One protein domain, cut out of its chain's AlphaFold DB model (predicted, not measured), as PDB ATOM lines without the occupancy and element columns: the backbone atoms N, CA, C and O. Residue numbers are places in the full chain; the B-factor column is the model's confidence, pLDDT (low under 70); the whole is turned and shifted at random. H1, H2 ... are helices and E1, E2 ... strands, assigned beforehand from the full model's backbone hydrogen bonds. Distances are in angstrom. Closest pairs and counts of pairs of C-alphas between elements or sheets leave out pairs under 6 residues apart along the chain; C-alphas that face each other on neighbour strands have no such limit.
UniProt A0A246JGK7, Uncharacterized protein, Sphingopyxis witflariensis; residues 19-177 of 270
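This is residues 19 to 177 of the 270 residues of an uncharacterized protein of Sphingopyxis witflariensis (UniProt A0A246JGK7). A strongly twisted wall of eight strands has three helices over one face: H2 near the E2 and E3 end, the long H4 over the middle strands, and H5 standing up toward the other end. H3 only grazes the sheet, and residues 115 to 122 stick out as a loop. The printed part has 159 residues with five named helices and eight named strands, in the order E1 H1 H2 E2 E3 E4 H3 E5 E6 H4 E7 E8 H5, and its class is mixed, helices and strands. The mixed sheet runs E2 E3 E4 E6 E1 E7 E8 E5. The whole is compact, with a radius of gyration of the C-alphas of 15.5 A and spans of 46 by 35 by 29 A.

Start at E1, residues 19 to 21; after it H1, residues 24 to 28, is not on the sheet. H2, residues 31 to 40, is close to H1 but not clearly touching, the closest C-alphas, of Val 26 and Leu 34, being 7.0 A apart. E2, residues 46 to 48, E3, residues 59 to 64, and E4, residues 67 to 73, make a meander, each strand the antiparallel neighbour of the one before. In the hairpin E2 and E3, look for N 46 and O 61, 3.0 A apart; in the hairpin E3 and E4, for N 60 and O 71, 2.8 A apart. H3, residues 76 to 81, only grazes the sheet, with residues 78 to 79. E5, residues 90 to 92, is an edge strand. E6, residues 106 to 111, is antiparallel to E4, with N 70 and O 110 2.8 A apart, and to E1, with N 20 and O 107 2.8 A apart. H4, residues 125 to 141, is on the sheet; E7, residues 145 to 148, is antiparallel to E1, with N 147 and O 19 2.8 A apart. E6, H4 and E7 form a split strand-helix-strand unit, two strands running the same way with E1 between them, its crossover right-handed. E8, residues 153 to 156, forms a hairpin with E7, N 148 and O 153 being 2.8 A apart, and is parallel to E5, N 92 and O 154 being 2.9 A apart. H5, residues 157 to 170, touches H4 at residues 131 to 138 of H4 alone, the closest C-alphas, of Leu 135 and Arg 161, being 6.2 A apart, at an only just steep tilt of 37 degrees, opposite ways. H2, H4 and H5 on one face of the sheet make two layers, helices over strands. In H1, H2, H3, H4 and H5 every O i to N i+4 pair is within hydrogen-bond range.

Find C-alpha 19 at (17.966, -37.615, -16.290), where E1 begins. E4 spans 19.3 A. From C-alpha 125 at (5.704, -26.221, -1.840), H4 runs 24.4 A; H5 runs 19.6 A to C-alpha 170 at (5.105, -15.146, -12.727).

The two C-alphas farthest apart, of Gly 52 and Ser 170, are 47.6 A apart. The printed part has no cut; the links E5 to E6 and E6 to H4 are long. Look for pLDDT under 70 at residues 50 to 57, 103 to 104 and 113 to 126.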
ATOM      1  N   ALA A  19      16.638 -37.485 -15.700       85.75
ATOM      2  CA  ALA A  19      17.966 -37.615 -16.290       85.75
ATOM      3  C   ALA A  19      18.507 -36.276 -16.795       85.75
ATOM      4  O   ALA A  19      17.743 -35.423 -17.246       85.75
ATOM      5  N   LEU A  20      19.828 -36.116 -16.770       89.81
ATOM      6  CA  LEU A  20      20.547 -34.987 -17.357       89.81
ATOM      7  C   LEU A  20      21.613 -35.489 -18.326       89.81
ATOM      8  O   LEU A  20      22.357 -36.412 -17.995       89.81
ATOM      9  N   ILE A  21      21.731 -34.850 -19.494       87.00
ATOM     10  CA  ILE A  21      22.919 -34.998 -20.346       87.00
ATOM     11  C   ILE A  21      23.926 -33.932 -19.943       87.00
ATOM     12  O   ILE A  21      23.717 -32.744 -20.204       87.00
ATOM     13  N   VAL A  22      25.014 -34.363 -19.316       85.50
ATOM     14  CA  VAL A  22      25.964 -33.491 -18.625       85.50
ATOM     15  C   VAL A  22      26.998 -32.891 -19.578       85.50
ATOM     16  O   VAL A  22      27.378 -33.494 -20.587       85.50
ATOM     17  N   GLY A  23      27.464 -31.685 -19.258       80.38
ATOM     18  CA  GLY A  23      28.442 -30.958 -20.059       80.38
ATOM     19  C   GLY A  23      29.832 -31.606 -20.074       80.38
ATOM     20  O   GLY A  23      30.192 -32.428 -19.229       80.38
ATOM     21  N   SER A  24      30.666 -31.193 -21.035       74.25
ATOM     22  CA  SER A  24      32.023 -31.730 -21.247       74.25
ATOM     23  C   SER A  24      32.956 -31.594 -20.039       74.25
ATOM     24  O   SER A  24      33.844 -32.429 -19.869       74.25
ATOM     25  N   VAL A  25      32.746 -30.577 -19.198       73.25
ATOM     26  CA  VAL A  25      33.511 -30.354 -17.963       73.25
ATOM     27  C   VAL A  25      33.253 -31.482 -16.967       73.25
ATOM     28  O   VAL A  25      34.198 -32.120 -16.511       73.25
ATOM     29  N   VAL A  26      31.985 -31.814 -16.708       77.50
ATOM     30  CA  VAL A  26      31.632 -32.887 -15.768       77.50
ATOM     31  C   VAL A  26      32.024 -34.261 -16.299       77.50
ATOM     32  O   VAL A  26      32.481 -35.106 -15.537       77.50
ATOM     33  N   ARG A  27      31.952 -34.479 -17.618       76.38
ATOM     34  CA  ARG A  27      32.403 -35.737 -18.242       76.38
ATOM     35  C   ARG A  27      33.868 -36.078 -17.950       76.38
ATOM     36  O   ARG A  27      34.226 -37.258 -17.951       76.38
ATOM     37  N   ARG A  28      34.714 -35.058 -17.783       76.25
ATOM     38  CA  ARG A  28      36.164 -35.196 -17.574       76.25
ATOM     39  C   ARG A  28      36.571 -35.115 -16.105       76.25
ATOM     40  O   ARG A  28      37.712 -35.447 -15.807       76.25
ATOM     41  N   ALA A  29      35.664 -34.694 -15.225       79.94
ATOM     42  CA  ALA A  29      35.933 -34.560 -13.803       79.94
ATOM     43  C   ALA A  29      36.158 -35.929 -13.141       79.94
ATOM     44  O   ALA A  29      35.479 -36.919 -13.436       79.94
ATOM     45  N   SER A  30      37.110 -35.971 -12.218       84.00
ATOM     46  CA  SER A  30      37.260 -37.044 -11.241       84.00
ATOM     47  C   SER A  30      36.103 -37.039 -10.233       84.00
ATOM     48  O   SER A  30      35.363 -36.062 -10.101       84.00
ATOM     49  N   ALA A  31      35.944 -38.139  -9.492       83.00
ATOM     50  CA  ALA A  31      34.926 -38.228  -8.447       83.00
ATOM     51  C   ALA A  31      35.112 -37.165  -7.352       83.00
ATOM     52  O   ALA A  31      34.126 -36.603  -6.878       83.00
ATOM     53  N   ASP A  32      36.363 -36.867  -6.992       86.62
ATOM     54  CA  ASP A  32      36.707 -35.862  -5.984       86.62
ATOM     55  C   ASP A  32      36.373 -34.444  -6.470       86.62
ATOM     56  O   ASP A  32      35.759 -33.675  -5.733       86.62
ATOM     57  N   GLU A  33      36.693 -34.113  -7.726       88.69
ATOM     58  CA  GLU A  33      36.344 -32.817  -8.329       88.69
ATOM     59  C   GLU A  33      34.827 -32.626  -8.430       88.69
ATOM     60  O   GLU A  33      34.317 -31.543  -8.138       88.69
ATOM     61  N   LEU A  34      34.091 -33.676  -8.807       86.81
ATOM     62  CA  LEU A  34      32.633 -33.621  -8.881       86.81
ATOM     63  C   LEU A  34      32.008 -33.454  -7.492       86.81
ATOM     64  O   LEU A  34      31.131 -32.612  -7.312       86.81
ATOM     65  N   GLU A  35      32.482 -34.200  -6.493       89.38
ATOM     66  CA  GLU A  35      32.035 -34.031  -5.110       89.38
ATOM     67  C   GLU A  35      32.321 -32.618  -4.597       89.38
ATOM     68  O   GLU A  35      31.455 -31.984  -3.990       89.38
ATOM     69  N   GLN A  36      33.518 -32.102  -4.869       89.81
ATOM     70  CA  GLN A  36      33.892 -30.746  -4.507       89.81
ATOM     71  C   GLN A  36      32.958 -29.732  -5.180       89.81
ATOM     72  O   GLN A  36      32.450 -28.847  -4.492       89.81
ATOM     73  N   ALA A  37      32.664 -29.863  -6.475       87.62
ATOM     74  CA  ALA A  37      31.731 -28.982  -7.180       87.62
ATOM     75  C   ALA A  37      30.313 -29.032  -6.579       87.62
ATOM     76  O   ALA A  37      29.704 -27.986  -6.346       87.62
ATOM     77  N   ILE A  38      29.820 -30.227  -6.235       88.00
ATOM     78  CA  ILE A  38      28.536 -30.408  -5.541       88.00
ATOM     79  C   ILE A  38      28.542 -29.662  -4.191       88.00
ATOM     80  O   ILE A  38      27.593 -28.939  -3.884       88.00
ATOM     81  N   ARG A  39      29.623 -29.775  -3.403       89.06
ATOM     82  CA  ARG A  39      29.774 -29.063  -2.117       89.06
ATOM     83  C   ARG A  39      29.782 -27.541  -2.277       89.06
ATOM     84  O   ARG A  39      29.178 -26.850  -1.461       89.06
ATOM     85  N   HIS A  40      30.414 -27.012  -3.327       87.62
ATOM     86  CA  HIS A  40      30.431 -25.566  -3.603       87.62
ATOM     87  C   HIS A  40      29.039 -25.002  -3.912       87.62
ATOM     88  O   HIS A  40      28.778 -23.840  -3.615       87.62
ATOM     89  N   MET A  41      28.129 -25.825  -4.437       82.88
ATOM     90  CA  MET A  41      26.723 -25.457  -4.651       82.88
ATOM     91  C   MET A  41      25.877 -25.502  -3.367       82.88
ATOM     92  O   MET A  41      24.661 -25.326  -3.423       82.88
ATOM     93  N   GLY A  42      26.494 -25.754  -2.207       82.25
ATOM     94  CA  GLY A  42      25.810 -25.840  -0.916       82.25
ATOM     95  C   GLY A  42      25.091 -27.171  -0.675       82.25
ATOM     96  O   GLY A  42      24.375 -27.304   0.316       82.25
ATOM     97  N   LEU A  43      25.279 -28.160  -1.553       83.00
ATOM     98  CA  LEU A  43      24.770 -29.516  -1.359       83.00
ATOM     99  C   LEU A  43      25.726 -30.317  -0.460       83.00
ATOM    100  O   LEU A  43      26.927 -30.051  -0.394       83.00
ATOM    101  N   GLN A  44      25.201 -31.330   0.228       84.06
ATOM    102  CA  GLN A  44      25.987 -32.235   1.073       84.06
ATOM    103  C   GLN A  44      26.036 -33.626   0.429       84.06
ATOM    104  O   GLN A  44      25.184 -34.457   0.742       84.06
ATOM    105  N   PRO A  45      26.979 -33.883  -0.500       89.00
ATOM    106  CA  PRO A  45      27.099 -35.188  -1.120       89.00
ATOM    107  C   PRO A  45      27.624 -36.206  -0.111       89.00
ATOM    108  O   PRO A  45      28.615 -35.967   0.587       89.00
ATOM    109  N   GLU A  46      26.979 -37.361  -0.084       90.38
ATOM    110  CA  GLU A  46      27.458 -38.562   0.589       90.38
ATOM    111  C   GLU A  46      27.711 -39.626  -0.482       90.38
ATOM    112  O   GLU A  46      26.823 -39.940  -1.274       90.38
ATOM    113  N   ARG A  47      28.936 -40.160  -0.553       88.62
ATOM    114  CA  ARG A  47      29.252 -41.235  -1.501       88.62
ATOM    115  C   ARG A  47      28.517 -42.504  -1.109       88.62
ATOM    116  O   ARG A  47      28.519 -42.892   0.055       88.62
ATOM    117  N   ILE A  48      27.952 -43.172  -2.103       85.94
ATOM    118  CA  ILE A  48      27.341 -44.484  -1.939       85.94
ATOM    119  C   ILE A  48      28.234 -45.486  -2.637       85.94
ATOM    120  O   ILE A  48      28.398 -45.439  -3.857       85.94
ATOM    121  N   ASP A  49      28.802 -46.391  -1.853       71.44
ATOM    122  CA  ASP A  49      29.634 -47.455  -2.385       71.44
ATOM    123  C   ASP A  49      28.724 -48.561  -2.937       71.44
ATOM    124  O   ASP A  49      28.099 -49.314  -2.188       71.44
ATOM    125  N   ARG A  50      28.575 -48.611  -4.265       61.91
ATOM    126  CA  ARG A  50      27.902 -49.717  -4.952       61.91
ATOM    127  C   ARG A  50      28.963 -50.747  -5.339       61.91
ATOM    128  O   ARG A  50      29.696 -50.572  -6.308       61.91
ATOM    129  N   ASP A  51      29.029 -51.819  -4.557       52.94
ATOM    130  CA  ASP A  51      29.739 -53.067  -4.855       52.94
ATOM    131  C   ASP A  51      31.262 -52.998  -5.061       52.94
ATOM    132  O   ASP A  51      31.782 -53.732  -5.897       52.94
ATOM    133  N   GLY A  52      32.010 -52.183  -4.305       45.16
ATOM    134  CA  GLY A  52      33.465 -52.365  -4.103       45.16
ATOM    135  C   GLY A  52      34.335 -52.445  -5.372       45.16
ATOM    136  O   GLY A  52      35.485 -52.888  -5.324       45.16
ATOM    137  N   ARG A  53      33.800 -52.049  -6.532       46.09
ATOM    138  CA  ARG A  53      34.486 -52.072  -7.823       46.09
ATOM    139  C   ARG A  53      35.159 -50.724  -8.007       46.09
ATOM    140  O   ARG A  53      34.508 -49.742  -8.346       46.09
ATOM    141  N   ALA A  54      36.481 -50.713  -7.868       45.53
ATOM    142  CA  ALA A  54      37.363 -49.541  -7.932       45.53
ATOM    143  C   ALA A  54      37.308 -48.695  -9.234       45.53
ATOM    144  O   ALA A  54      38.094 -47.766  -9.387       45.53
ATOM    145  N   GLN A  55      36.425 -49.009 -10.189       48.44
ATOM    146  CA  GLN A  55      36.277 -48.304 -11.472       48.44
ATOM    147  C   GLN A  55      34.828 -47.902 -11.800       48.44
ATOM    148  O   GLN A  55      34.583 -47.361 -12.881       48.44
ATOM    149  N   ALA A  56      33.865 -48.143 -10.906       61.41
ATOM    150  CA  ALA A  56      32.519 -47.615 -11.089       61.41
ATOM    151  C   ALA A  56      32.536 -46.090 -10.890       61.41
ATOM    152  O   ALA A  56      33.168 -45.567  -9.973       61.41
ATOM    153  N   LEU A  57      31.864 -45.365 -11.780       68.19
ATOM    154  CA  LEU A  57      31.638 -43.930 -11.620       68.19
ATOM    155  C   LEU A  57      30.880 -43.652 -10.310       68.19
ATOM    156  O   LEU A  57      30.046 -44.467  -9.904       68.19
ATOM    157  N   PRO A  58      31.146 -42.512  -9.652       80.19
ATOM    158  CA  PRO A  58      30.644 -42.270  -8.310       80.19
ATOM    159  C   PRO A  58      29.122 -42.131  -8.306       80.19
ATOM    160  O   PRO A  58      28.535 -41.462  -9.157       80.19
ATOM    161  N   THR A  59      28.499 -42.746  -7.305       88.25
ATOM    162  CA  THR A  59      27.104 -42.498  -6.945       88.25
ATOM    163  C   THR A  59      27.084 -41.649  -5.679       88.25
ATOM    164  O   THR A  59      27.813 -41.927  -4.726       88.25
ATOM    165  N   PHE A  60      26.246 -40.621  -5.664       89.62
ATOM    166  CA  PHE A  60      26.088 -39.710  -4.541       89.62
ATOM    167  C   PHE A  60      24.652 -39.730  -4.043       89.62
ATOM    168  O   PHE A  60      23.712 -39.683  -4.832       89.62
ATOM    169  N   ARG A  61      24.476 -39.705  -2.728       90.81
ATOM    170  CA  ARG A  61      23.267 -39.173  -2.114       90.81
ATOM    171  C   ARG A  61      23.391 -37.657  -2.049       90.81
ATOM    172  O   ARG A  61      24.371 -37.142  -1.514       90.81
ATOM    173  N   LEU A  62      22.407 -36.954  -2.590       88.75
ATOM    174  CA  LEU A  62      22.319 -35.497  -2.609       88.75
ATOM    175  C   LEU A  62      21.109 -35.055  -1.796       88.75
ATOM    176  O   LEU A  62      20.007 -35.548  -2.019       88.75
ATOM    177  N   ARG A  63      21.307 -34.088  -0.899       86.12
ATOM    178  CA  ARG A  63      20.232 -33.486  -0.104       86.12
ATOM    179  C   ARG A  63      20.052 -32.013  -0.437       86.12
ATOM    180  O   ARG A  63      21.034 -31.273  -0.479       86.12
ATOM    181  N   PHE A  64      18.801 -31.595  -0.618       78.44
ATOM    182  CA  PHE A  64      18.403 -30.200  -0.809       78.44
ATOM    183  C   PHE A  64      17.115 -29.910  -0.029       78.44
ATOM    184  O   PHE A  64      16.028 -30.334  -0.422       78.44
ATOM    185  N   GLY A  65      17.227 -29.201   1.097       79.06
ATOM    186  CA  GLY A  65      16.093 -29.013   2.005       79.06
ATOM    187  C   GLY A  65      15.565 -30.360   2.511       79.06
ATOM    188  O   GLY A  65      16.298 -31.107   3.156       79.06
ATOM    189  N   THR A  66      14.303 -30.671   2.208       76.75
ATOM    190  CA  THR A  66      13.649 -31.949   2.549       76.75
ATOM    191  C   THR A  66      13.795 -33.025   1.468       76.75
ATOM    192  O   THR A  66      13.321 -34.141   1.666       76.75
ATOM    193  N   LEU A  67      14.419 -32.704   0.331       80.50
ATOM    194  CA  LEU A  67      14.570 -33.609  -0.805       80.50
ATOM    195  C   LEU A  67      15.866 -34.410  -0.687       80.50
ATOM    196  O   LEU A  67      16.913 -33.854  -0.342       80.50
ATOM    197  N   SER A  68      15.792 -35.701  -1.020       84.69
ATOM    198  CA  SER A  68      16.940 -36.609  -1.087       84.69
ATOM    199  C   SER A  68      16.925 -37.384  -2.404       84.69
ATOM    200  O   SER A  68      15.906 -37.980  -2.765       84.69
ATOM    201  N   TRP A  69      18.050 -37.378  -3.120       86.38
ATOM    202  CA  TRP A  69      18.239 -38.104  -4.377       86.38
ATOM    203  C   TRP A  69      19.478 -38.981  -4.347       86.38
ATOM    204  O   TRP A  69      20.523 -38.580  -3.848       86.38
ATOM    205  N   ILE A  70      19.384 -40.116  -5.022       88.19
ATOM    206  CA  ILE A  70      20.520 -40.875  -5.520       88.19
ATOM    207  C   ILE A  70      20.869 -40.353  -6.909       88.19
ATOM    208  O   ILE A  70      20.076 -40.479  -7.840       88.19
ATOM    209  N   ALA A  71      22.053 -39.771  -7.043       89.31
ATOM    210  CA  ALA A  71      22.606 -39.277  -8.290       89.31
ATOM    211  C   ALA A  71      23.762 -40.166  -8.741       89.31
ATOM    212  O   ALA A  71      24.701 -40.408  -7.985       89.31
ATOM    213  N   GLY A  72      23.726 -40.623  -9.982       88.75
ATOM    214  CA  GLY A  72      24.805 -41.410 -10.566       88.75
ATOM    215  C   GLY A  72      24.624 -41.537 -12.071       88.75
ATOM    216  O   GLY A  72      23.580 -41.148 -12.598       88.75
ATOM    217  N   PRO A  73      25.607 -42.073 -12.798       87.94
ATOM    218  CA  PRO A  73      25.433 -42.347 -14.218       87.94
ATOM    219  C   PRO A  73      24.283 -43.317 -14.467       87.94
ATOM    220  O   PRO A  73      24.050 -44.239 -13.683       87.94
ATOM    221  N   ALA A  74      23.578 -43.100 -15.571       87.69
ATOM    222  CA  ALA A  74      22.541 -44.004 -16.032       87.69
ATOM    223  C   ALA A  74      23.147 -45.376 -16.368       87.69
ATOM    224  O   ALA A  74      24.120 -45.456 -17.117       87.69
ATOM    225  N   ASP A  75      22.560 -46.449 -15.838       84.56
ATOM    226  CA  ASP A  75      22.823 -47.801 -16.331       84.56
ATOM    227  C   ASP A  75      22.066 -48.065 -17.647       84.56
ATOM    228  O   ASP A  75      21.189 -47.294 -18.043       84.56
ATOM    229  N   GLU A  76      22.384 -49.169 -18.331       84.62
ATOM    230  CA  GLU A  76      21.750 -49.520 -19.614       84.62
ATOM    231  C   GLU A  76      20.224 -49.629 -19.522       84.62
ATOM    232  O   GLU A  76      19.512 -49.206 -20.432       84.62
ATOM    233  N   SER A  77      19.698 -50.132 -18.403       83.44
ATOM    234  CA  SER A  77      18.253 -50.277 -18.219       83.44
ATOM    235  C   SER A  77      17.554 -48.920 -18.091       83.44
ATOM    236  O   SER A  77      16.435 -48.743 -18.582       83.44
ATOM    237  N   ALA A  78      18.211 -47.943 -17.463       84.25
ATOM    238  CA  ALA A  78      17.741 -46.570 -17.372       84.25
ATOM    239  C   ALA A  78      17.861 -45.854 -18.723       84.25
ATOM    240  O   ALA A  78      16.908 -45.197 -19.144       84.25
ATOM    241  N   LEU A  79      18.980 -46.027 -19.436       89.31
ATOM    242  CA  LEU A  79      19.185 -45.467 -20.778       89.31
ATOM    243  C   LEU A  79      18.115 -45.955 -21.760       89.31
ATOM    244  O   LEU A  79      17.508 -45.159 -22.475       89.31
ATOM    245  N   ASP A  80      17.808 -47.249 -21.738       88.56
ATOM    246  CA  ASP A  80      16.728 -47.827 -22.528       88.56
ATOM    247  C   ASP A  80      15.382 -47.182 -22.215       88.56
ATOM    248  O   ASP A  80      14.621 -46.852 -23.124       88.56
ATOM    249  N   GLN A  81      15.079 -46.952 -20.940       85.62
ATOM    250  CA  GLN A  81      13.825 -46.325 -20.541       85.62
ATOM    251  C   GLN A  81      13.686 -44.883 -21.014       85.62
ATOM    252  O   GLN A  81      12.549 -44.444 -21.176       85.62
ATOM    253  N   ILE A  82      14.772 -44.156 -21.244       90.12
ATOM    254  CA  ILE A  82      14.741 -42.742 -21.643       90.12
ATOM    255  C   ILE A  82      15.093 -42.538 -23.121       90.12
ATOM    256  O   ILE A  82      15.238 -41.404 -23.568       90.12
ATOM    257  N   ASP A  83      15.208 -43.618 -23.893       90.75
ATOM    258  CA  ASP A  83      15.631 -43.554 -25.288       90.75
ATOM    259  C   ASP A  83      14.673 -42.688 -26.141       90.75
ATOM    260  O   ASP A  83      13.454 -42.925 -26.124       90.75
ATOM    261  N   PRO A  84      15.187 -41.684 -26.884       91.38
ATOM    262  CA  PRO A  84      14.382 -40.786 -27.711       91.38
ATOM    263  C   PRO A  84      13.737 -41.476 -28.921       91.38
ATOM    264  O   PRO A  84      12.795 -40.936 -29.494       91.38
ATOM    265  N   THR A  85      14.218 -42.657 -29.321       90.81
ATOM    266  CA  THR A  85      13.658 -43.438 -30.436       90.81
ATOM    267  C   THR A  85      12.424 -44.242 -30.033       90.81
ATOM    268  O   THR A  85      11.680 -44.718 -30.895       90.81
ATOM    269  N   ARG A  86      12.160 -44.388 -28.726       89.44
ATOM    270  CA  ARG A  86      10.955 -45.071 -28.253       89.44
ATOM    271  C   ARG A  86       9.715 -44.255 -28.610       89.44
ATOM    272  O   ARG A  86       9.644 -43.086 -28.235       89.44
ATOM    273  N   PRO A  87       8.664 -44.875 -29.179       86.75
ATOM    274  CA  PRO A  87       7.420 -44.169 -29.487       86.75
ATOM    275  C   PRO A  87       6.770 -43.507 -28.267       86.75
ATOM    276  O   PRO A  87       6.042 -42.530 -28.413       86.75
ATOM    277  N   SER A  88       7.010 -44.041 -27.063       84.81
ATOM    278  CA  SER A  88       6.504 -43.509 -25.794       84.81
ATOM    279  C   SER A  88       7.316 -42.347 -25.218       84.81
ATOM    280  O   SER A  88       6.912 -41.802 -24.191       84.81
ATOM    281  N   THR A  89       8.440 -41.981 -25.834       90.69
ATOM    282  CA  THR A  89       9.286 -40.851 -25.441       90.69
ATOM    283  C   THR A  89       8.962 -39.644 -26.319       90.69
ATOM    284  O   THR A  89       8.772 -39.767 -27.525       90.69
ATOM    285  N   SER A  90       8.851 -38.468 -25.714       91.94
ATOM    286  CA  SER A  90       8.602 -37.202 -26.404       91.94
ATOM    287  C   SER A  90       9.840 -36.312 -26.383       91.94
ATOM    288  O   SER A  90      10.667 -36.400 -25.474       91.94
ATOM    289  N   LEU A  91       9.951 -35.441 -27.385       92.62
ATOM    290  CA  LEU A  91      11.032 -34.469 -27.537       92.62
ATOM    291  C   LEU A  91      10.417 -33.075 -27.678       92.62
ATOM    292  O   LEU A  91       9.600 -32.852 -28.572       92.62
ATOM    293  N   LEU A  92      10.822 -32.131 -26.830       91.44
ATOM    294  CA  LEU A  92      10.475 -30.719 -26.958       91.44
ATOM    295  C   LEU A  92      11.737 -29.918 -27.243       91.44
ATOM    296  O   LEU A  92      12.589 -29.772 -26.368       91.44
ATOM    297  N   ALA A  93      11.845 -29.410 -28.475       78.19
ATOM    298  CA  ALA A  93      13.002 -28.643 -28.943       78.19
ATOM    299  C   ALA A  93      14.356 -29.327 -28.643       78.19
ATOM    300  O   ALA A  93      15.378 -28.665 -28.510       78.19
ATOM    301  N   ALA A  94      14.354 -30.659 -28.539       80.38
ATOM    302  CA  ALA A  94      15.488 -31.460 -28.113       80.38
ATOM    303  C   ALA A  94      15.989 -32.315 -29.280       80.38
ATOM    304  O   ALA A  94      15.224 -33.065 -29.888       80.38
ATOM    305  N   SER A  95      17.287 -32.227 -29.556       85.81
ATOM    306  CA  SER A  95      18.005 -33.145 -30.438       85.81
ATOM    307  C   SER A  95      19.235 -33.619 -29.689       85.81
ATOM    308  O   SER A  95      20.242 -32.914 -29.621       85.81
ATOM    309  N   LEU A  96      19.141 -34.819 -29.123       89.00
ATOM    310  CA  LEU A  96      20.199 -35.359 -28.284       89.00
ATOM    311  C   LEU A  96      21.502 -35.531 -29.093       89.00
ATOM    312  O   LEU A  96      21.449 -35.885 -30.277       89.00
ATOM    313  N   PRO A  97      22.677 -35.311 -28.474       88.56
ATOM    314  CA  PRO A  97      23.962 -35.654 -29.074       88.56
ATOM    315  C   PRO A  97      24.010 -37.128 -29.486       88.56
ATOM    316  O   PRO A  97      23.425 -37.975 -28.820       88.56
ATOM    317  N   ARG A  98      24.722 -37.471 -30.566       87.75
ATOM    318  CA  ARG A  98      24.791 -38.865 -31.054       87.75
ATOM    319  C   ARG A  98      25.400 -39.832 -30.034       87.75
ATOM    320  O   ARG A  98      25.030 -40.998 -30.017       87.75
ATOM    321  N   ASP A  99      26.296 -39.328 -29.198       86.94
ATOM    322  CA  ASP A  99      27.016 -40.028 -28.135       86.94
ATOM    323  C   ASP A  99      26.304 -39.936 -26.771       86.94
ATOM    324  O   ASP A  99      26.910 -40.188 -25.735       86.94
ATOM    325  N   TRP A 100      25.014 -39.571 -26.724       89.00
ATOM    326  CA  TRP A 100      24.299 -39.370 -25.454       89.00
ATOM    327  C   TRP A 100      24.248 -40.613 -24.548       89.00
ATOM    328  O   TRP A 100      24.098 -40.461 -23.334       89.00
ATOM    329  N   ARG A 101      24.366 -41.818 -25.125       86.94
ATOM    330  CA  ARG A 101      24.405 -43.098 -24.395       86.94
ATOM    331  C   ARG A 101      25.794 -43.469 -23.885       86.94
ATOM    332  O   ARG A 101      25.894 -44.345 -23.034       86.94
ATOM    333  N   ASP A 102      26.855 -42.831 -24.379       81.81
ATOM    334  CA  ASP A 102      28.216 -43.197 -23.994       81.81
ATOM    335  C   ASP A 102      28.391 -42.972 -22.485       81.81
ATOM    336  O   ASP A 102      27.925 -41.968 -21.940       81.81
ATOM    337  N   GLY A 103      29.042 -43.932 -21.811       61.44
ATOM    338  CA  GLY A 103      28.908 -44.259 -20.378       61.44
ATOM    339  C   GLY A 103      29.326 -43.218 -19.329       61.44
ATOM    340  O   GLY A 103      29.771 -43.594 -18.250       61.44
ATOM    341  N   ARG A 104      29.231 -41.919 -19.626       67.44
ATOM    342  CA  ARG A 104      29.404 -40.767 -18.717       67.44
ATOM    343  C   ARG A 104      28.501 -39.577 -19.056       67.44
ATOM    344  O   ARG A 104      28.570 -38.558 -18.374       67.44
ATOM    345  N   HIS A 105      27.723 -39.659 -20.133       83.31
ATOM    346  CA  HIS A 105      26.965 -38.526 -20.656       83.31
ATOM    347  C   HIS A 105      25.650 -38.327 -19.924       83.31
ATOM    348  O   HIS A 105      25.264 -37.188 -19.678       83.31
ATOM    349  N   CYS A 106      24.980 -39.418 -19.563       90.50
ATOM    350  CA  CYS A 106      23.685 -39.362 -18.916       90.50
ATOM    351  C   CYS A 106      23.806 -39.658 -17.422       90.50
ATOM    352  O   CYS A 106      24.309 -40.708 -17.023       90.50
ATOM    353  N   TRP A 107      23.335 -38.724 -16.604       91.50
ATOM    354  CA  TRP A 107      23.221 -38.866 -15.159       91.50
ATOM    355  C   TRP A 107      21.758 -38.990 -14.768       91.50
ATOM    356  O   TRP A 107      20.932 -38.197 -15.209       91.50
ATOM    357  N   MET A 108      21.455 -39.973 -13.929       89.81
ATOM    358  CA  MET A 108      20.140 -40.216 -13.356       89.81
ATOM    359  C   MET A 108      20.082 -39.695 -11.930       89.81
ATOM    360  O   MET A 108      21.020 -39.865 -11.151       89.81
ATOM    361  N   PHE A 109      18.941 -39.115 -11.590       89.44
ATOM    362  CA  PHE A 109      18.619 -38.609 -10.267       89.44
ATOM    363  C   PHE A 109      17.328 -39.280  -9.820       89.44
ATOM    364  O   PHE A 109      16.252 -39.033 -10.370       89.44
ATOM    365  N   VAL A 110      17.454 -40.179  -8.851       86.12
ATOM    366  CA  VAL A 110      16.370 -41.029  -8.364       86.12
ATOM    367  C   VAL A 110      16.026 -40.605  -6.942       86.12
ATOM    368  O   VAL A 110      16.896 -40.664  -6.078       86.12
ATOM    369  N   PRO A 111      14.802 -40.138  -6.669       82.25
ATOM    370  CA  PRO A 111      14.389 -39.791  -5.313       82.25
ATOM    371  C   PRO A 111      14.475 -41.001  -4.375       82.25
ATOM    372  O   PRO A 111      14.053 -42.091  -4.755       82.25
ATOM    373  N   GLU A 112      15.012 -40.826  -3.166       75.94
ATOM    374  CA  GLU A 112      15.137 -41.937  -2.204       75.94
ATOM    375  C   GLU A 112      13.797 -42.332  -1.573       75.94
ATOM    376  O   GLU A 112      13.512 -43.515  -1.422       75.94
ATOM    377  N   ASP A 113      12.943 -41.353  -1.273       64.00
ATOM    378  CA  ASP A 113      11.645 -41.563  -0.618       64.00
ATOM    379  C   ASP A 113      10.514 -41.820  -1.632       64.00
ATOM    380  O   ASP A 113       9.421 -41.258  -1.527       64.00
ATOM    381  N   ALA A 114      10.760 -42.656  -2.645       51.78
ATOM    382  CA  ALA A 114       9.719 -43.035  -3.603       51.78
ATOM    383  C   ALA A 114       8.549 -43.786  -2.918       51.78
ATOM    384  O   ALA A 114       7.388 -43.618  -3.286       51.78
ATOM    385  N   ASP A 115       8.820 -44.539  -1.853       41.59
ATOM    386  CA  ASP A 115       7.804 -45.378  -1.206       41.59
ATOM    387  C   ASP A 115       7.024 -44.684  -0.067       41.59
ATOM    388  O   ASP A 115       6.089 -45.271   0.479       41.59
ATOM    389  N   ALA A 116       7.355 -43.438   0.307       37.66
ATOM    390  CA  ALA A 116       6.934 -42.881   1.603       37.66
ATOM    391  C   ALA A 116       5.949 -41.695   1.585       37.66
ATOM    392  O   ALA A 116       5.585 -41.226   2.665       37.66
ATOM    393  N   ARG A 117       5.472 -41.182   0.440       40.88
ATOM    394  CA  ARG A 117       4.518 -40.047   0.454       40.88
ATOM    395  C   ARG A 117       3.345 -40.239  -0.496       40.88
ATOM    396  O   ARG A 117       3.467 -40.158  -1.712       40.88
ATOM    397  N   GLY A 118       2.182 -40.488   0.108       35.44
ATOM    398  CA  GLY A 118       0.899 -40.517  -0.576       35.44
ATOM    399  C   GLY A 118       0.556 -39.161  -1.191       35.44
ATOM    400  O   GLY A 118       0.748 -38.129  -0.560       35.44
ATOM    401  N   ALA A 119       0.040 -39.215  -2.420       36.50
ATOM    402  CA  ALA A 119      -0.782 -38.207  -3.086       36.50
ATOM    403  C   ALA A 119      -0.575 -36.756  -2.606       36.50
ATOM    404  O   ALA A 119      -1.428 -36.194  -1.917       36.50
ATOM    405  N   ALA A 120       0.523 -36.121  -3.023       37.47
ATOM    406  CA  ALA A 120       0.601 -34.667  -2.986       37.47
ATOM    407  C   ALA A 120      -0.399 -34.114  -4.016       37.47
ATOM    408  O   ALA A 120      -0.203 -34.190  -5.225       37.47
ATOM    409  N   THR A 121      -1.533 -33.622  -3.526       37.69
ATOM    410  CA  THR A 121      -2.534 -32.914  -4.321       37.69
ATOM    411  C   THR A 121      -2.031 -31.503  -4.635       37.69
ATOM    412  O   THR A 121      -1.950 -30.672  -3.731       37.69
ATOM    413  N   GLY A 122      -1.744 -31.220  -5.908       41.31
ATOM    414  CA  GLY A 122      -1.424 -29.881  -6.415       41.31
ATOM    415  C   GLY A 122       0.075 -29.548  -6.451       41.31
ATOM    416  O   GLY A 122       0.903 -30.338  -5.998       41.31
ATOM    417  N   PRO A 123       0.449 -28.359  -6.965       46.25
ATOM    418  CA  PRO A 123       1.814 -27.840  -6.934       46.25
ATOM    419  C   PRO A 123       2.142 -27.435  -5.491       46.25
ATOM    420  O   PRO A 123       2.174 -26.255  -5.138       46.25
ATOM    421  N   SER A 124       2.319 -28.420  -4.613       57.56
ATOM    422  CA  SER A 124       2.721 -28.188  -3.232       57.56
ATOM    423  C   SER A 124       4.055 -27.425  -3.201       57.56
ATOM    424  O   SER A 124       4.806 -27.391  -4.183       57.56
ATOM    425  N   ALA A 125       4.379 -26.808  -2.060       60.00
ATOM    426  CA  ALA A 125       5.704 -26.221  -1.840       60.00
ATOM    427  C   ALA A 125       6.837 -27.205  -2.214       60.00
ATOM    428  O   ALA A 125       7.844 -26.794  -2.786       60.00
ATOM    429  N   GLU A 126       6.604 -28.509  -2.019       65.50
ATOM    430  CA  GLU A 126       7.523 -29.590  -2.387       65.50
ATOM    431  C   GLU A 126       7.764 -29.681  -3.903       65.50
ATOM    432  O   GLU A 126       8.904 -29.847  -4.325       65.50
ATOM    433  N   GLY A 127       6.736 -29.505  -4.743       72.19
ATOM    434  CA  GLY A 127       6.897 -29.508  -6.202       72.19
ATOM    435  C   GLY A 127       7.733 -28.328  -6.708       72.19
ATOM    436  O   GLY A 127       8.558 -28.483  -7.609       72.19
ATOM    437  N   ARG A 128       7.584 -27.148  -6.090       75.50
ATOM    438  CA  ARG A 128       8.432 -25.982  -6.400       75.50
ATOM    439  C   ARG A 128       9.878 -26.209  -5.977       75.50
ATOM    440  O   ARG A 128      10.781 -25.860  -6.732       75.50
ATOM    441  N   ASP A 129      10.103 -26.780  -4.799       78.12
ATOM    442  CA  ASP A 129      11.455 -27.066  -4.316       78.12
ATOM    443  C   ASP A 129      12.136 -28.157  -5.147       78.12
ATOM    444  O   ASP A 129      13.329 -28.052  -5.438       78.12
ATOM    445  N   TYR A 130      11.363 -29.127  -5.639       81.19
ATOM    446  CA  TYR A 130      11.829 -30.130  -6.588       81.19
ATOM    447  C   TYR A 130      12.312 -29.483  -7.894       81.19
ATOM    448  O   TYR A 130      13.442 -29.720  -8.317       81.19
ATOM    449  N   LEU A 131      11.524 -28.577  -8.488       84.25
ATOM    450  CA  LEU A 131      11.931 -27.844  -9.695       84.25
ATOM    451  C   LEU A 131      13.157 -26.945  -9.461       84.25
ATOM    452  O   LEU A 131      14.048 -26.895 -10.307       84.25
ATOM    453  N   LYS A 132      13.251 -26.258  -8.315       84.38
ATOM    454  CA  LYS A 132      14.435 -25.444  -7.972       84.38
ATOM    455  C   LYS A 132      15.698 -26.292  -7.874       84.38
ATOM    456  O   LYS A 132      16.746 -25.895  -8.373       84.38
ATOM    457  N   ALA A 133      15.609 -27.457  -7.247       84.56
ATOM    458  CA  ALA A 133      16.749 -28.350  -7.138       84.56
ATOM    459  C   ALA A 133      17.178 -28.911  -8.497       84.56
ATOM    460  O   ALA A 133      18.373 -28.997  -8.768       84.56
ATOM    461  N   MET A 134      16.226 -29.215  -9.387       87.38
ATOM    462  CA  MET A 134      16.545 -29.566 -10.773       87.38
ATOM    463  C   MET A 134      17.331 -28.459 -11.476       87.38
ATOM    464  O   MET A 134      18.295 -28.768 -12.167       87.38
ATOM    465  N   LEU A 135      16.980 -27.182 -11.270       88.75
ATOM    466  CA  LEU A 135      17.755 -26.063 -11.819       88.75
ATOM    467  C   LEU A 135      19.183 -26.017 -11.288       88.75
ATOM    468  O   LEU A 135      20.113 -25.858 -12.072       88.75
ATOM    469  N   LEU A 136      19.361 -26.191  -9.977       88.69
ATOM    470  CA  LEU A 136      20.694 -26.233  -9.376       88.69
ATOM    471  C   LEU A 136      21.537 -27.359  -9.973       88.69
ATOM    472  O   LEU A 136      22.722 -27.166 -10.227       88.69
ATOM    473  N   LEU A 137      20.927 -28.517 -10.228       88.94
ATOM    474  CA  LEU A 137      21.601 -29.655 -10.845       88.94
ATOM    475  C   LEU A 137      21.881 -29.419 -12.334       88.94
ATOM    476  O   LEU A 137      22.960 -29.763 -12.794       88.94
ATOM    477  N   ILE A 138      20.975 -28.786 -13.080       91.50
ATOM    478  CA  ILE A 138      21.230 -28.377 -14.470       91.50
ATOM    479  C   ILE A 138      22.432 -27.434 -14.543       91.50
ATOM    480  O   ILE A 138      23.325 -27.662 -15.360       91.50
ATOM    481  N   ASP A 139      22.476 -26.424 -13.672       90.12
ATOM    482  CA  ASP A 139      23.557 -25.438 -13.633       90.12
ATOM    483  C   ASP A 139      24.880 -26.094 -13.203       90.12
ATOM    484  O   ASP A 139      25.899 -25.928 -13.874       90.12
ATOM    485  N   LEU A 140      24.860 -26.916 -12.148       88.38
ATOM    486  CA  LEU A 140      26.033 -27.651 -11.666       88.38
ATOM    487  C   LEU A 140      26.603 -28.594 -12.731       88.38
ATOM    488  O   LEU A 140      27.815 -28.648 -12.938       88.38
ATOM    489  N   PHE A 141      25.734 -29.353 -13.401       88.44
ATOM    490  CA  PHE A 141      26.156 -30.325 -14.403       88.44
ATOM    491  C   PHE A 141      26.418 -29.705 -15.778       88.44
ATOM    492  O   PHE A 141      26.834 -30.421 -16.697       88.44
ATOM    493  N   ASN A 142      26.184 -28.394 -15.923       89.81
ATOM    494  CA  ASN A 142      26.164 -27.693 -17.203       89.81
ATOM    495  C   ASN A 142      25.387 -28.514 -18.247       89.81
ATOM    496  O   ASN A 142      25.914 -28.889 -19.301       89.81
ATOM    497  N   ALA A 143      24.179 -28.935 -17.864       92.88
ATOM    498  CA  ALA A 143      23.415 -29.906 -18.624       92.88
ATOM    499  C   ALA A 143      22.939 -29.296 -19.947       92.88
ATOM    500  O   ALA A 143      22.441 -28.175 -19.988       92.88
ATOM    501  N   SER A 144      23.064 -30.064 -21.028       92.75
ATOM    502  CA  SER A 144      22.527 -29.680 -22.342       92.75
ATOM    503  C   SER A 144      21.062 -30.085 -22.499       92.75
ATOM    504  O   SER A 144      20.282 -29.382 -23.130       92.75
ATOM    505  N   HIS A 145      20.679 -31.211 -21.898       94.38
ATOM    506  CA  HIS A 145      19.342 -31.774 -22.007       94.38
ATOM    507  C   HIS A 145      18.872 -32.310 -20.664       94.38
ATOM    508  O   HIS A 145      19.671 -32.753 -19.835       94.38
ATOM    509  N   PHE A 146      17.557 -32.313 -20.501       93.81
ATOM    510  CA  PHE A 146      16.865 -32.777 -19.313       93.81
ATOM    511  C   PHE A 146      15.734 -33.728 -19.707       93.81
ATOM    512  O   PHE A 146      14.949 -33.415 -20.601       93.81
ATOM    513  N   PHE A 147      15.651 -34.875 -19.038       94.25
ATOM    514  CA  PHE A 147      14.577 -35.842 -19.205       94.25
ATOM    515  C   PHE A 147      13.663 -35.862 -17.991       94.25
ATOM    516  O   PHE A 147      14.078 -36.259 -16.902       94.25
ATOM    517  N   TRP A 148      12.395 -35.534 -18.208       92.38
ATOM    518  CA  TRP A 148      11.347 -35.616 -17.203       92.38
ATOM    519  C   TRP A 148      10.563 -36.920 -17.345       92.38
ATOM    520  O   TRP A 148       9.776 -37.077 -18.284       92.38
ATOM    521  N   MET A 149      10.750 -37.866 -16.419       89.50
ATOM    522  CA  MET A 149      10.125 -39.190 -16.528       89.50
ATOM    523  C   MET A 149       8.589 -39.132 -16.505       89.50
ATOM    524  O   MET A 149       7.993 -39.763 -17.375       89.50
ATOM    525  N   PRO A 150       7.891 -38.380 -15.630       88.00
ATOM    526  CA  PRO A 150       6.424 -38.371 -15.612       88.00
ATOM    527  C   PRO A 150       5.797 -38.135 -16.986       88.00
ATOM    528  O   PRO A 150       4.875 -38.855 -17.362       88.00
ATOM    529  N   ALA A 151       6.366 -37.222 -17.776       91.38
ATOM    530  CA  ALA A 151       5.960 -36.970 -19.157       91.38
ATOM    531  C   ALA A 151       6.699 -37.819 -20.210       91.38
ATOM    532  O   ALA A 151       6.318 -37.805 -21.379       91.38
ATOM    533  N   ARG A 152       7.744 -38.555 -19.813       93.06
ATOM    534  CA  ARG A 152       8.751 -39.189 -20.679       93.06
ATOM    535  C   ARG A 152       9.267 -38.213 -21.730       93.06
ATOM    536  O   ARG A 152       9.238 -38.499 -22.926       93.06
ATOM    537  N   LEU A 153       9.673 -37.037 -21.275       94.06
ATOM    538  CA  LEU A 153       9.921 -35.888 -22.129       94.06
ATOM    539  C   LEU A 153      11.369 -35.428 -22.016       94.06
ATOM    540  O   LEU A 153      11.798 -35.009 -20.943       94.06
ATOM    541  N   TRP A 154      12.089 -35.436 -23.135       95.88
ATOM    542  CA  TRP A 154      13.333 -34.687 -23.258       95.88
ATOM    543  C   TRP A 154      13.054 -33.231 -23.604       95.88
ATOM    544  O   TRP A 154      12.251 -32.931 -24.488       95.88
ATOM    545  N   SER A 155      13.776 -32.343 -22.938       95.38
ATOM    546  CA  SER A 155      13.799 -30.909 -23.192       95.38
ATOM    547  C   SER A 155      15.231 -30.414 -23.346       95.38
ATOM    548  O   SER A 155      16.155 -30.964 -22.738       95.38
ATOM    549  N   ASP A 156      15.394 -29.335 -24.108       94.38
ATOM    550  CA  ASP A 156      16.580 -28.483 -24.022       94.38
ATOM    551  C   ASP A 156      16.689 -27.901 -22.600       94.38
ATOM    552  O   ASP A 156      15.746 -27.285 -22.088       94.38
ATOM    553  N   ALA A 157      17.811 -28.157 -21.925       93.62
ATOM    554  CA  ALA A 157      17.977 -27.769 -20.526       93.62
ATOM    555  C   ALA A 157      18.065 -26.241 -20.335       93.62
ATOM    556  O   ALA A 157      17.417 -25.748 -19.408       93.62
ATOM    557  N   PRO A 158      18.757 -25.460 -21.195       93.06
ATOM    558  CA  PRO A 158      18.701 -23.996 -21.148       93.06
ATOM    559  C   PRO A 158      17.284 -23.411 -21.275       93.06
ATOM    560  O   PRO A 158      16.922 -22.514 -20.509       93.06
ATOM    561  N   GLN A 159      16.455 -23.922 -22.192       94.00
ATOM    562  CA  GLN A 159      15.061 -23.478 -22.340       94.00
ATOM    563  C   GLN A 159      14.200 -23.850 -21.132       94.00
ATOM    564  O   GLN A 159      13.427 -23.018 -20.643       94.00
ATOM    565  N   PHE A 160      14.359 -25.068 -20.606       93.25
ATOM    566  CA  PHE A 160      13.675 -25.466 -19.379       93.25
ATOM    567  C   PHE A 160      14.080 -24.566 -18.209       93.25
ATOM    568  O   PHE A 160      13.216 -24.050 -17.499       93.25
ATOM    569  N   ARG A 161      15.382 -24.296 -18.062       93.75
ATOM    570  CA  ARG A 161      15.925 -23.389 -17.049       93.75
ATOM    571  C   ARG A 161      15.297 -22.001 -17.132       93.75
ATOM    572  O   ARG A 161      14.846 -21.480 -16.114       93.75
ATOM    573  N   ALA A 162      15.232 -21.420 -18.329       93.44
ATOM    574  CA  ALA A 162      14.581 -20.129 -18.552       93.44
ATOM    575  C   ALA A 162      13.087 -20.167 -18.186       93.44
ATOM    576  O   ALA A 162      12.587 -19.253 -17.535       93.44
ATOM    577  N   SER A 163      12.390 -21.252 -18.530       92.56
ATOM    578  CA  SER A 163      10.959 -21.406 -18.248       92.56
ATOM    579  C   SER A 163      10.657 -21.564 -16.751       92.56
ATOM    580  O   SER A 163       9.662 -21.034 -16.262       92.56
ATOM    581  N   VAL A 164      11.511 -22.253 -15.986       90.88
ATOM    582  CA  VAL A 164      11.373 -22.323 -14.519       90.88
ATOM    583  C   VAL A 164      11.756 -20.988 -13.870       90.88
ATOM    584  O   VAL A 164      11.124 -20.595 -12.894       90.88
ATOM    585  N   ALA A 165      12.745 -20.258 -14.395       90.88
ATOM    586  CA  ALA A 165      13.045 -18.908 -13.914       90.88
ATOM    587  C   ALA A 165      11.834 -17.975 -14.087       90.88
ATOM    588  O   ALA A 165      11.443 -17.302 -13.135       90.88
ATOM    589  N   GLU A 166      11.172 -18.022 -15.247       92.31
ATOM    590  CA  GLU A 166       9.920 -17.297 -15.487       92.31
ATOM    591  C   GLU A 166       8.801 -17.747 -14.538       92.31
ATOM    592  O   GLU A 166       8.065 -16.914 -14.014       92.31
ATOM    593  N   MET A 167       8.687 -19.048 -14.243       90.25
ATOM    594  CA  MET A 167       7.744 -19.554 -13.235       90.25
ATOM    595  C   MET A 167       7.995 -18.943 -11.853       90.25
ATOM    596  O   MET A 167       7.042 -18.636 -11.142       90.25
ATOM    597  N   LEU A 168       9.255 -18.774 -11.443       87.25
ATOM    598  CA  LEU A 168       9.581 -18.173 -10.145       87.25
ATOM    599  C   LEU A 168       9.169 -16.694 -10.072       87.25
ATOM    600  O   LEU A 168       8.877 -16.211  -8.980       87.25
ATOM    601  N   THR A 169       9.103 -16.001 -11.211       90.25
ATOM    602  CA  THR A 169       8.653 -14.605 -11.307       90.25
ATOM    603  C   THR A 169       7.134 -14.483 -11.456       90.25
ATOM    604  O   THR A 169       6.509 -13.700 -10.744       90.25
ATOM    605  N   SER A 170       6.527 -15.250 -12.361       89.50
ATOM    606  CA  SER A 170       5.105 -15.146 -12.727       89.50
ATOM    607  C   SER A 170       4.177 -16.056 -11.917       89.50
ATOM    608  O   SER A 170       2.964 -15.861 -11.910       89.50
ATOM    609  N   GLY A 171       4.724 -17.081 -11.259       86.44
ATOM    610  CA  GLY A 171       3.969 -18.173 -10.641       86.44
ATOM    611  C   GLY A 171       3.477 -19.239 -11.626       86.44
ATOM    612  O   GLY A 171       2.883 -20.226 -11.189       86.44
ATOM    613  N   MET A 172       3.724 -19.075 -12.931       88.94
ATOM    614  CA  MET A 172       3.170 -19.933 -13.981       88.94
ATOM    615  C   MET A 172       4.093 -21.118 -14.286       88.94
ATOM    616  O   MET A 172       5.219 -20.897 -14.730       88.94
ATOM    617  N   PRO A 173       3.668 -22.378 -14.077       89.06
ATOM    618  CA  PRO A 173       4.534 -23.530 -14.302       89.06
ATOM    619  C   PRO A 173       4.916 -23.710 -15.782       89.06
ATOM    620  O   PRO A 173       4.116 -23.402 -16.671       89.06
ATOM    621  N   PRO A 174       6.101 -24.280 -16.074       92.44
ATOM    622  CA  PRO A 174       6.585 -24.493 -17.436       92.44
ATOM    623  C   PRO A 174       5.926 -25.728 -18.075       92.44
ATOM    624  O   PRO A 174       6.575 -26.743 -18.324       92.44
ATOM    625  N   VAL A 175       4.616 -25.649 -18.333       93.88
ATOM    626  CA  VAL A 175       3.755 -26.785 -18.726       93.88
ATOM    627  C   VAL A 175       4.337 -27.611 -19.866       93.88
ATOM    628  O   VAL A 175       4.352 -28.834 -19.778       93.88
ATOM    629  N   LEU A 176       4.855 -26.968 -20.916       95.00
ATOM    630  CA  LEU A 176       5.362 -27.680 -22.092       95.00
ATOM    631  C   LEU A 176       6.573 -28.568 -21.776       95.00
ATOM    632  O   LEU A 176       6.750 -29.585 -22.430       95.00
ATOM    633  N   HIS A 177       7.366 -28.226 -20.758       94.31
ATOM    634  CA  HIS A 177       8.515 -29.020 -20.320       94.31
ATOM    635  C   HIS A 177       8.164 -30.082 -19.266       94.31
ATOM    636  O   HIS A 177       8.994 -30.934 -18.953       94.31
TER     637      HIS A 177